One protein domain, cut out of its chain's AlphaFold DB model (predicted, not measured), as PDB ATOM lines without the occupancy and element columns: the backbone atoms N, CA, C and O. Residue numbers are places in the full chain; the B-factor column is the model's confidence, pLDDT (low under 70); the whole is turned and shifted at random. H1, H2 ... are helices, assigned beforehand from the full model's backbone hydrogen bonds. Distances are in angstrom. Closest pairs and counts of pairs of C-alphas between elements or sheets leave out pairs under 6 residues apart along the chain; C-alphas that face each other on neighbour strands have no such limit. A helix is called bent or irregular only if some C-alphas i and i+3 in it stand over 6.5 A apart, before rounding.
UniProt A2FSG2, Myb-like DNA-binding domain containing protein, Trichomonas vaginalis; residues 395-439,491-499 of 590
ATOM      1  N   TYR A 395      24.154  43.857 242.118       75.25
ATOM      2  CA  TYR A 395      23.623  43.495 240.793       75.25
ATOM      3  C   TYR A 395      24.077  44.441 239.706       75.25
ATOM      4  O   TYR A 395      24.370  43.992 238.610       75.25
ATOM      5  N   CYS A 396      24.131  45.741 239.978       85.69
ATOM      6  CA  CYS A 396      24.635  46.671 238.980       85.69
ATOM      7  C   CYS A 396      26.099  46.359 238.636       85.69
ATOM      8  O   CYS A 396      26.476  46.481 237.477       85.69
ATOM      9  N   GLU A 397      26.908  45.929 239.606       87.75
ATOM     10  CA  GLU A 397      28.288  45.482 239.374       87.75
ATOM     11  C   GLU A 397      28.355  44.131 238.643       87.75
ATOM     12  O   GLU A 397      29.072  44.017 237.650       87.75
ATOM     13  N   GLU A 398      27.566  43.137 239.065       83.69
ATOM     14  CA  GLU A 398      27.487  41.822 238.410       83.69
ATOM     15  C   GLU A 398      26.973  41.954 236.966       83.69
ATOM     16  O   GLU A 398      27.616  41.447 236.053       83.69
ATOM     17  N   MET A 399      25.906  42.719 236.720       83.81
ATOM     18  CA  MET A 399      25.382  42.992 235.376       83.81
ATOM     19  C   MET A 399      26.401  43.714 234.499       83.81
ATOM     20  O   MET A 399      26.531  43.359 233.335       83.81
ATOM     21  N   LYS A 400      27.155  44.684 235.038       85.81
ATOM     22  CA  LYS A 400      28.252  45.328 234.295       85.81
ATOM     23  C   LYS A 400      29.364  44.332 233.964       85.81
ATOM     24  O   LYS A 400      29.932  44.390 232.878       85.81
ATOM     25  N   SER A 401      29.663  43.399 234.871       84.69
ATOM     26  CA  SER A 401      30.635  42.334 234.602       84.69
ATOM     27  C   SER A 401      30.122  41.353 233.541       84.69
ATOM     28  O   SER A 401      30.862  40.993 232.627       84.69
ATOM     29  N   GLU A 402      28.840  40.984 233.589       84.75
ATOM     30  CA  GLU A 402      28.202  40.091 232.622       84.75
ATOM     31  C   GLU A 402      27.989  40.762 231.267       84.75
ATOM     32  O   GLU A 402      28.068  40.083 230.249       84.75
ATOM     33  N   GLU A 403      27.797  42.079 231.214       88.06
ATOM     34  CA  GLU A 403      27.662  42.852 229.975       88.06
ATOM     35  C   GLU A 403      28.872  42.639 229.049       88.06
ATOM     36  O   GLU A 403      28.707  42.491 227.832       88.06
ATOM     37  N   THR A 404      30.070  42.488 229.631       85.75
ATOM     38  CA  THR A 404      31.298  42.155 228.887       85.75
ATOM     39  C   THR A 404      31.240  40.782 228.206       85.75
ATOM     40  O   THR A 404      31.814  40.618 227.132       85.75
ATOM     41  N   ASN A 405      30.495  39.823 228.768       84.00
ATOM     42  CA  ASN A 405      30.298  38.473 228.225       84.00
ATOM     43  C   ASN A 405      29.048  38.370 227.332       84.00
ATOM     44  O   ASN A 405      29.027  37.613 226.359       84.00
ATOM     45  N   ILE A 406      28.005  39.146 227.632       87.19
ATOM     46  CA  ILE A 406      26.752  39.176 226.874       87.19
ATOM     47  C   ILE A 406      26.992  39.778 225.491       87.19
ATOM     48  O   ILE A 406      26.479  39.246 224.509       87.19
ATOM     49  N   ASN A 407      27.792  40.842 225.381       88.38
ATOM     50  CA  ASN A 407      28.080  41.486 224.098       88.38
ATOM     51  C   ASN A 407      28.699  40.523 223.057       88.38
ATOM     52  O   ASN A 407      28.117  40.385 221.978       88.38
ATOM     53  N   PRO A 408      29.798  39.785 223.337       90.81
ATOM     54  CA  PRO A 408      30.336  38.819 222.382       90.81
ATOM     55  C   PRO A 408      29.363  37.665 222.110       90.81
ATOM     56  O   PRO A 408      29.244  37.252 220.959       90.81
ATOM     57  N   MET A 409      28.608  37.189 223.109       88.44
ATOM     58  CA  MET A 409      27.590  36.151 222.896       88.44
ATOM     59  C   MET A 409      26.484  36.623 221.938       88.44
ATOM     60  O   MET A 409      26.160  35.932 220.972       88.44
ATOM     61  N   LEU A 410      25.929  37.816 222.165       92.38
ATOM     62  CA  LEU A 410      24.923  38.416 221.289       92.38
ATOM     63  C   LEU A 410      25.487  38.688 219.897       92.38
ATOM     64  O   LEU A 410      24.793  38.445 218.915       92.38
ATOM     65  N   ARG A 411      26.746  39.129 219.796       93.00
ATOM     66  CA  ARG A 411      27.425  39.331 218.513       93.00
ATOM     67  C   ARG A 411      27.519  38.029 217.722       93.00
ATOM     68  O   ARG A 411      27.185  38.043 216.543       93.00
ATOM     69  N   VAL A 412      27.901  36.919 218.357       93.88
ATOM     70  CA  VAL A 412      27.943  35.594 217.711       93.88
ATOM     71  C   VAL A 412      26.550  35.183 217.231       93.88
ATOM     72  O   VAL A 412      26.395  34.823 216.068       93.88
ATOM     73  N   ILE A 413      25.518  35.324 218.069       92.94
ATOM     74  CA  ILE A 413      24.129  34.996 217.692       92.94
ATOM     75  C   ILE A 413      23.649  35.876 216.527       92.94
ATOM     76  O   ILE A 413      22.980  35.398 215.610       92.94
ATOM     77  N   MET A 414      23.963  37.173 216.548       95.19
ATOM     78  CA  MET A 414      23.605  38.096 215.471       95.19
ATOM     79  C   MET A 414      24.344  37.767 214.173       95.19
ATOM     80  O   MET A 414      23.723  37.789 213.114       95.19
ATOM     81  N   GLN A 415      25.632  37.427 214.246       95.62
ATOM     82  CA  GLN A 415      26.424  36.993 213.094       95.62
ATOM     83  C   GLN A 415      25.881  35.694 212.501       95.62
ATOM     84  O   GLN A 415      25.693  35.614 211.291       95.62
ATOM     85  N   GLU A 416      25.556  34.710 213.335       93.81
ATOM     86  CA  GLU A 416      24.944  33.454 212.897       93.81
ATOM     87  C   GLU A 416      23.607  33.709 212.190       93.81
ATOM     88  O   GLU A 416      23.389  33.245 211.071       93.81
ATOM     89  N   LYS A 417      22.735  34.533 212.782       91.00
ATOM     90  CA  LYS A 417      21.470  34.929 212.146       91.00
ATOM     91  C   LYS A 417      21.679  35.691 210.837       91.00
ATOM     92  O   LYS A 417      20.916  35.482 209.893       91.00
ATOM     93  N   ALA A 418      22.688  36.555 210.760       93.31
ATOM     94  CA  ALA A 418      23.026  37.280 209.541       93.31
ATOM     95  C   ALA A 418      23.519  36.330 208.435       93.31
ATOM     96  O   ALA A 418      23.067  36.443 207.296       93.31
ATOM     97  N   LEU A 419      24.368  35.354 208.775       94.19
ATOM     98  CA  LEU A 419      24.833  34.314 207.852       94.19
ATOM     99  C   LEU A 419      23.675  33.448 207.349       94.19
ATOM    100  O   LEU A 419      23.561  33.222 206.146       94.19
ATOM    101  N   LEU A 420      22.779  33.021 208.243       85.25
ATOM    102  CA  LEU A 420      21.575  32.273 207.871       85.25
ATOM    103  C   LEU A 420      20.677  33.084 206.931       85.25
ATOM    104  O   LEU A 420      20.215  32.555 205.920       85.25
ATOM    105  N   ARG A 421      20.468  34.377 207.214       85.31
ATOM    106  CA  ARG A 421      19.701  35.269 206.334       85.31
ATOM    107  C   ARG A 421      20.358  35.400 204.962       85.31
ATOM    108  O   ARG A 421      19.670  35.271 203.954       85.31
ATOM    109  N   HIS A 422      21.671  35.616 204.911       89.06
ATOM    110  CA  HIS A 422      22.405  35.718 203.653       89.06
ATOM    111  C   HIS A 422      22.298  34.426 202.835       89.06
ATOM    112  O   HIS A 422      21.970  34.468 201.650       89.06
ATOM    113  N   ARG A 423      22.475  33.270 203.485       90.00
ATOM    114  CA  ARG A 423      22.334  31.963 202.838       90.00
ATOM    115  C   ARG A 423      20.922  31.737 202.303       90.00
ATOM    116  O   ARG A 423      20.770  31.235 201.195       90.00
ATOM    117  N   LYS A 424      19.899  32.138 203.060       83.88
ATOM    118  CA  LYS A 424      18.495  32.067 202.640       83.88
ATOM    119  C   LYS A 424      18.233  32.916 201.390       83.88
ATOM    120  O   LYS A 424      17.632  32.418 200.447       83.88
ATOM    121  N   ILE A 425      18.732  34.155 201.356       84.19
ATOM    122  CA  ILE A 425      18.624  35.043 200.183       84.19
ATOM    123  C   ILE A 425      19.341  34.433 198.972       84.19
ATOM    124  O   ILE A 425      18.788  34.421 197.876       84.19
ATOM    125  N   GLN A 426      20.544  33.883 199.168       88.56
ATOM    126  CA  GLN A 426      21.296  33.227 198.097       88.56
ATOM    127  C   GLN A 426      20.515  32.049 197.497       88.56
ATOM    128  O   GLN A 426      20.373  31.964 196.280       88.56
ATOM    129  N   LEU A 427      19.980  31.164 198.341       84.75
ATOM    130  CA  LEU A 427      19.194  30.014 197.890       84.75
ATOM    131  C   LEU A 427      17.907  30.438 197.174       84.75
ATOM    132  O   LEU A 427      17.544  29.835 196.167       84.75
ATOM    133  N   ALA A 428      17.242  31.492 197.650       84.75
ATOM    134  CA  ALA A 428      16.061  32.045 196.991       84.75
ATOM    135  C   ALA A 428      16.388  32.581 195.594       84.75
ATOM    136  O   ALA A 428      15.660  32.320 194.638       84.75
ATOM    137  N   TRP A 429      17.524  33.268 195.455       86.75
ATOM    138  CA  TRP A 429      18.000  33.734 194.159       86.75
ATOM    139  C   TRP A 429      18.323  32.565 193.222       86.75
ATOM    140  O   TRP A 429      17.871  32.560 192.079       86.75
ATOM    141  N   GLU A 430      19.029  31.538 193.705       88.38
ATOM    142  CA  GLU A 430      19.301  30.318 192.933       88.38
ATOM    143  C   GLU A 430      18.004  29.621 192.486       88.38
ATOM    144  O   GLU A 430      17.896  29.194 191.334       88.38
ATOM    145  N   TYR A 431      17.001  29.543 193.365       85.44
ATOM    146  CA  TYR A 431      15.680  29.010 193.038       85.44
ATOM    147  C   TYR A 431      14.989  29.841 191.954       85.44
ATOM    148  O   TYR A 431      14.528  29.275 190.962       85.44
ATOM    149  N   LYS A 432      14.975  31.175 192.085       85.12
ATOM    150  CA  LYS A 432      14.397  32.082 191.085       85.12
ATOM    151  C   LYS A 432      15.034  31.861 189.714       85.12
ATOM    152  O   LYS A 432      14.317  31.675 188.737       85.12
ATOM    153  N   GLN A 433      16.366  31.798 189.653       88.50
ATOM    154  CA  GLN A 433      17.096  31.544 188.406       88.50
ATOM    155  C   GLN A 433      16.712  30.199 187.775       88.50
ATOM    156  O   GLN A 433      16.517  30.120 186.565       88.50
ATOM    157  N   ARG A 434      16.546  29.144 188.584       88.25
ATOM    158  CA  ARG A 434      16.114  27.819 188.100       88.25
ATOM    159  C   ARG A 434      14.632  27.763 187.719       88.25
ATOM    160  O   ARG A 434      14.262  26.958 186.871       88.25
ATOM    161  N   SER A 435      13.792  28.595 188.330       87.12
ATOM    162  CA  SER A 435      12.351  28.656 188.066       87.12
ATOM    163  C   SER A 435      12.028  29.343 186.736       87.12
ATOM    164  O   SER A 435      11.051  28.970 186.097       87.12
ATOM    165  N   ILE A 436      12.859  30.287 186.271       90.19
ATOM    166  CA  ILE A 436      12.672  30.989 184.986       90.19
ATOM    167  C   ILE A 436      12.457  30.019 183.805       90.19
ATOM    168  O   ILE A 436      11.373  30.070 183.222       90.19
ATOM    169  N   PRO A 437      13.381  29.091 183.478       92.94
ATOM    170  CA  PRO A 437      13.193  28.190 182.337       92.94
ATOM    171  C   PRO A 437      12.000  27.238 182.521       92.94
ATOM    172  O   PRO A 437      11.340  26.871 181.551       92.94
ATOM    173  N   TRP A 438      11.686  26.853 183.764       89.31
ATOM    174  CA  TRP A 438      10.504  26.039 184.064       89.31
ATOM    175  C   TRP A 438       9.203  26.808 183.808       89.31
ATOM    176  O   TRP A 438       8.279  26.263 183.206       89.31
ATOM    177  N   ASN A 439       9.138  28.081 184.206       90.44
ATOM    178  CA  ASN A 439       7.997  28.952 183.932       90.44
ATOM    179  C   ASN A 439       7.846  29.219 182.434       90.44
ATOM    180  O   ASN A 439       6.728  29.177 181.933       90.44
ATOM    181  N   ALA A 491      13.574  39.938 196.126       75.56
ATOM    182  CA  ALA A 491      14.427  38.872 196.639       75.56
ATOM    183  C   ALA A 491      14.111  38.518 198.103       75.56
ATOM    184  O   ALA A 491      14.081  37.337 198.445       75.56
ATOM    185  N   ASP A 492      13.850  39.510 198.966       79.94
ATOM    186  CA  ASP A 492      13.422  39.254 200.350       79.94
ATOM    187  C   ASP A 492      12.054  38.561 200.376       79.94
ATOM    188  O   ASP A 492      11.859  37.602 201.123       79.94
ATOM    189  N   LYS A 493      11.126  38.999 199.516       83.06
ATOM    190  CA  LYS A 493       9.803  38.390 199.365       83.06
ATOM    191  C   LYS A 493       9.915  36.925 198.940       83.06
ATOM    192  O   LYS A 493       9.312  36.061 199.567       83.06
ATOM    193  N   GLU A 494      10.698  36.635 197.902       77.25
ATOM    194  CA  GLU A 494      10.927  35.265 197.420       77.25
ATOM    195  C   GLU A 494      11.640  34.395 198.455       77.25
ATOM    196  O   GLU A 494      11.278  33.234 198.639       77.25
ATOM    197  N   ALA A 495      12.605  34.956 199.186       79.00
ATOM    198  CA  ALA A 495      13.265  34.245 200.270       79.00
ATOM    199  C   ALA A 495      12.277  33.863 201.376       79.00
ATOM    200  O   ALA A 495      12.315  32.741 201.880       79.00
ATOM    201  N   GLU A 496      11.384  34.768 201.770       77.88
ATOM    202  CA  GLU A 496      10.345  34.479 202.760       77.88
ATOM    203  C   GLU A 496       9.288  33.485 202.269       77.88
ATOM    204  O   GLU A 496       8.770  32.725 203.087       77.88
ATOM    205  N   LEU A 497       9.040  33.438 200.959       72.56
ATOM    206  CA  LEU A 497       8.106  32.519 200.305       72.56
ATOM    207  C   LEU A 497       8.657  31.105 200.076       72.56
ATOM    208  O   LEU A 497       7.918  30.270 199.561       72.56
ATOM    209  N   TYR A 498       9.913  30.805 200.433       61.59
ATOM    210  CA  TYR A 498      10.423  29.435 200.342       61.59
ATOM    211  C   TYR A 498       9.692  28.534 201.348       61.59
ATOM    212  O   TYR A 498      10.076  28.414 202.515       61.59
ATOM    213  N   PHE A 499       8.618  27.907 200.877       59.12
ATOM    214  CA  PHE A 499       7.995  26.763 201.514       59.12
ATOM    215  C   PHE A 499       8.726  25.524 201.009       59.12
ATOM    216  O   PHE A 499       8.773  25.274 199.807       59.12
TER     217      PHE A 499
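Overview. This is residues 395 to 439 and 491 to 499 of the 590 residues of the protein "Myb-like DNA-binding domain containing protein" of Trichomonas vaginalis (UniProt A2FSG2). One long helix, H1, makes nearly the whole length of a rod, with a kink of 41 degrees near residue 405, and the short helix H2 packs crosswise on one side of it at residues 424 to 432. Residues 395 to 420 and 433 to 439 of H1 stand free to either side of that contact. The printed part has 54 residues with two named helices, H1 then H2 along the chain, and no named strand; the class is all helix. It is extended, with a radius of gyration of the C-alphas of 18.8 A, and the C-alphas span 61 by 14 by 13 A.

Arrangement. H1, residues 395 to 439, touches H2, residues 491 to 496, with its residues 424 to 432 alone. Their closest C-alphas are those of Ala 428 and Ala 495, 4.8 A apart. Their lines stand about perpendicular, at 74 degrees, and their centres are 15.8 A apart. In H2 every O i to N i+4 pair is within hydrogen-bond range; in H1, 36 of 41 are.

Along the chain. H1 measures 60.7 A from C-alpha 395 at (23.623, 43.495, 240.793) to C-alpha 439 at (7.997, 28.952, 183.932). It is neither bent nor irregular, but only just: C-alphas 434 and 437 are 6.5 A apart. H2 measures 8.6 A and ends with C-alpha 496 at (10.345, 34.479, 202.760). Residues 497 to 499 follow it.

Size, cuts and confidence. The two C-alphas farthest apart are those of Glu 397 and Pro 437, at 61.5 A. The link from H1 to H2 runs across the cut: residues 440 to 490 are not printed, and C-alphas 439 and 491 are 17.4 A apart. The mean pLDDT of the printed part is 85.8; residues 498 to 499 are under 70.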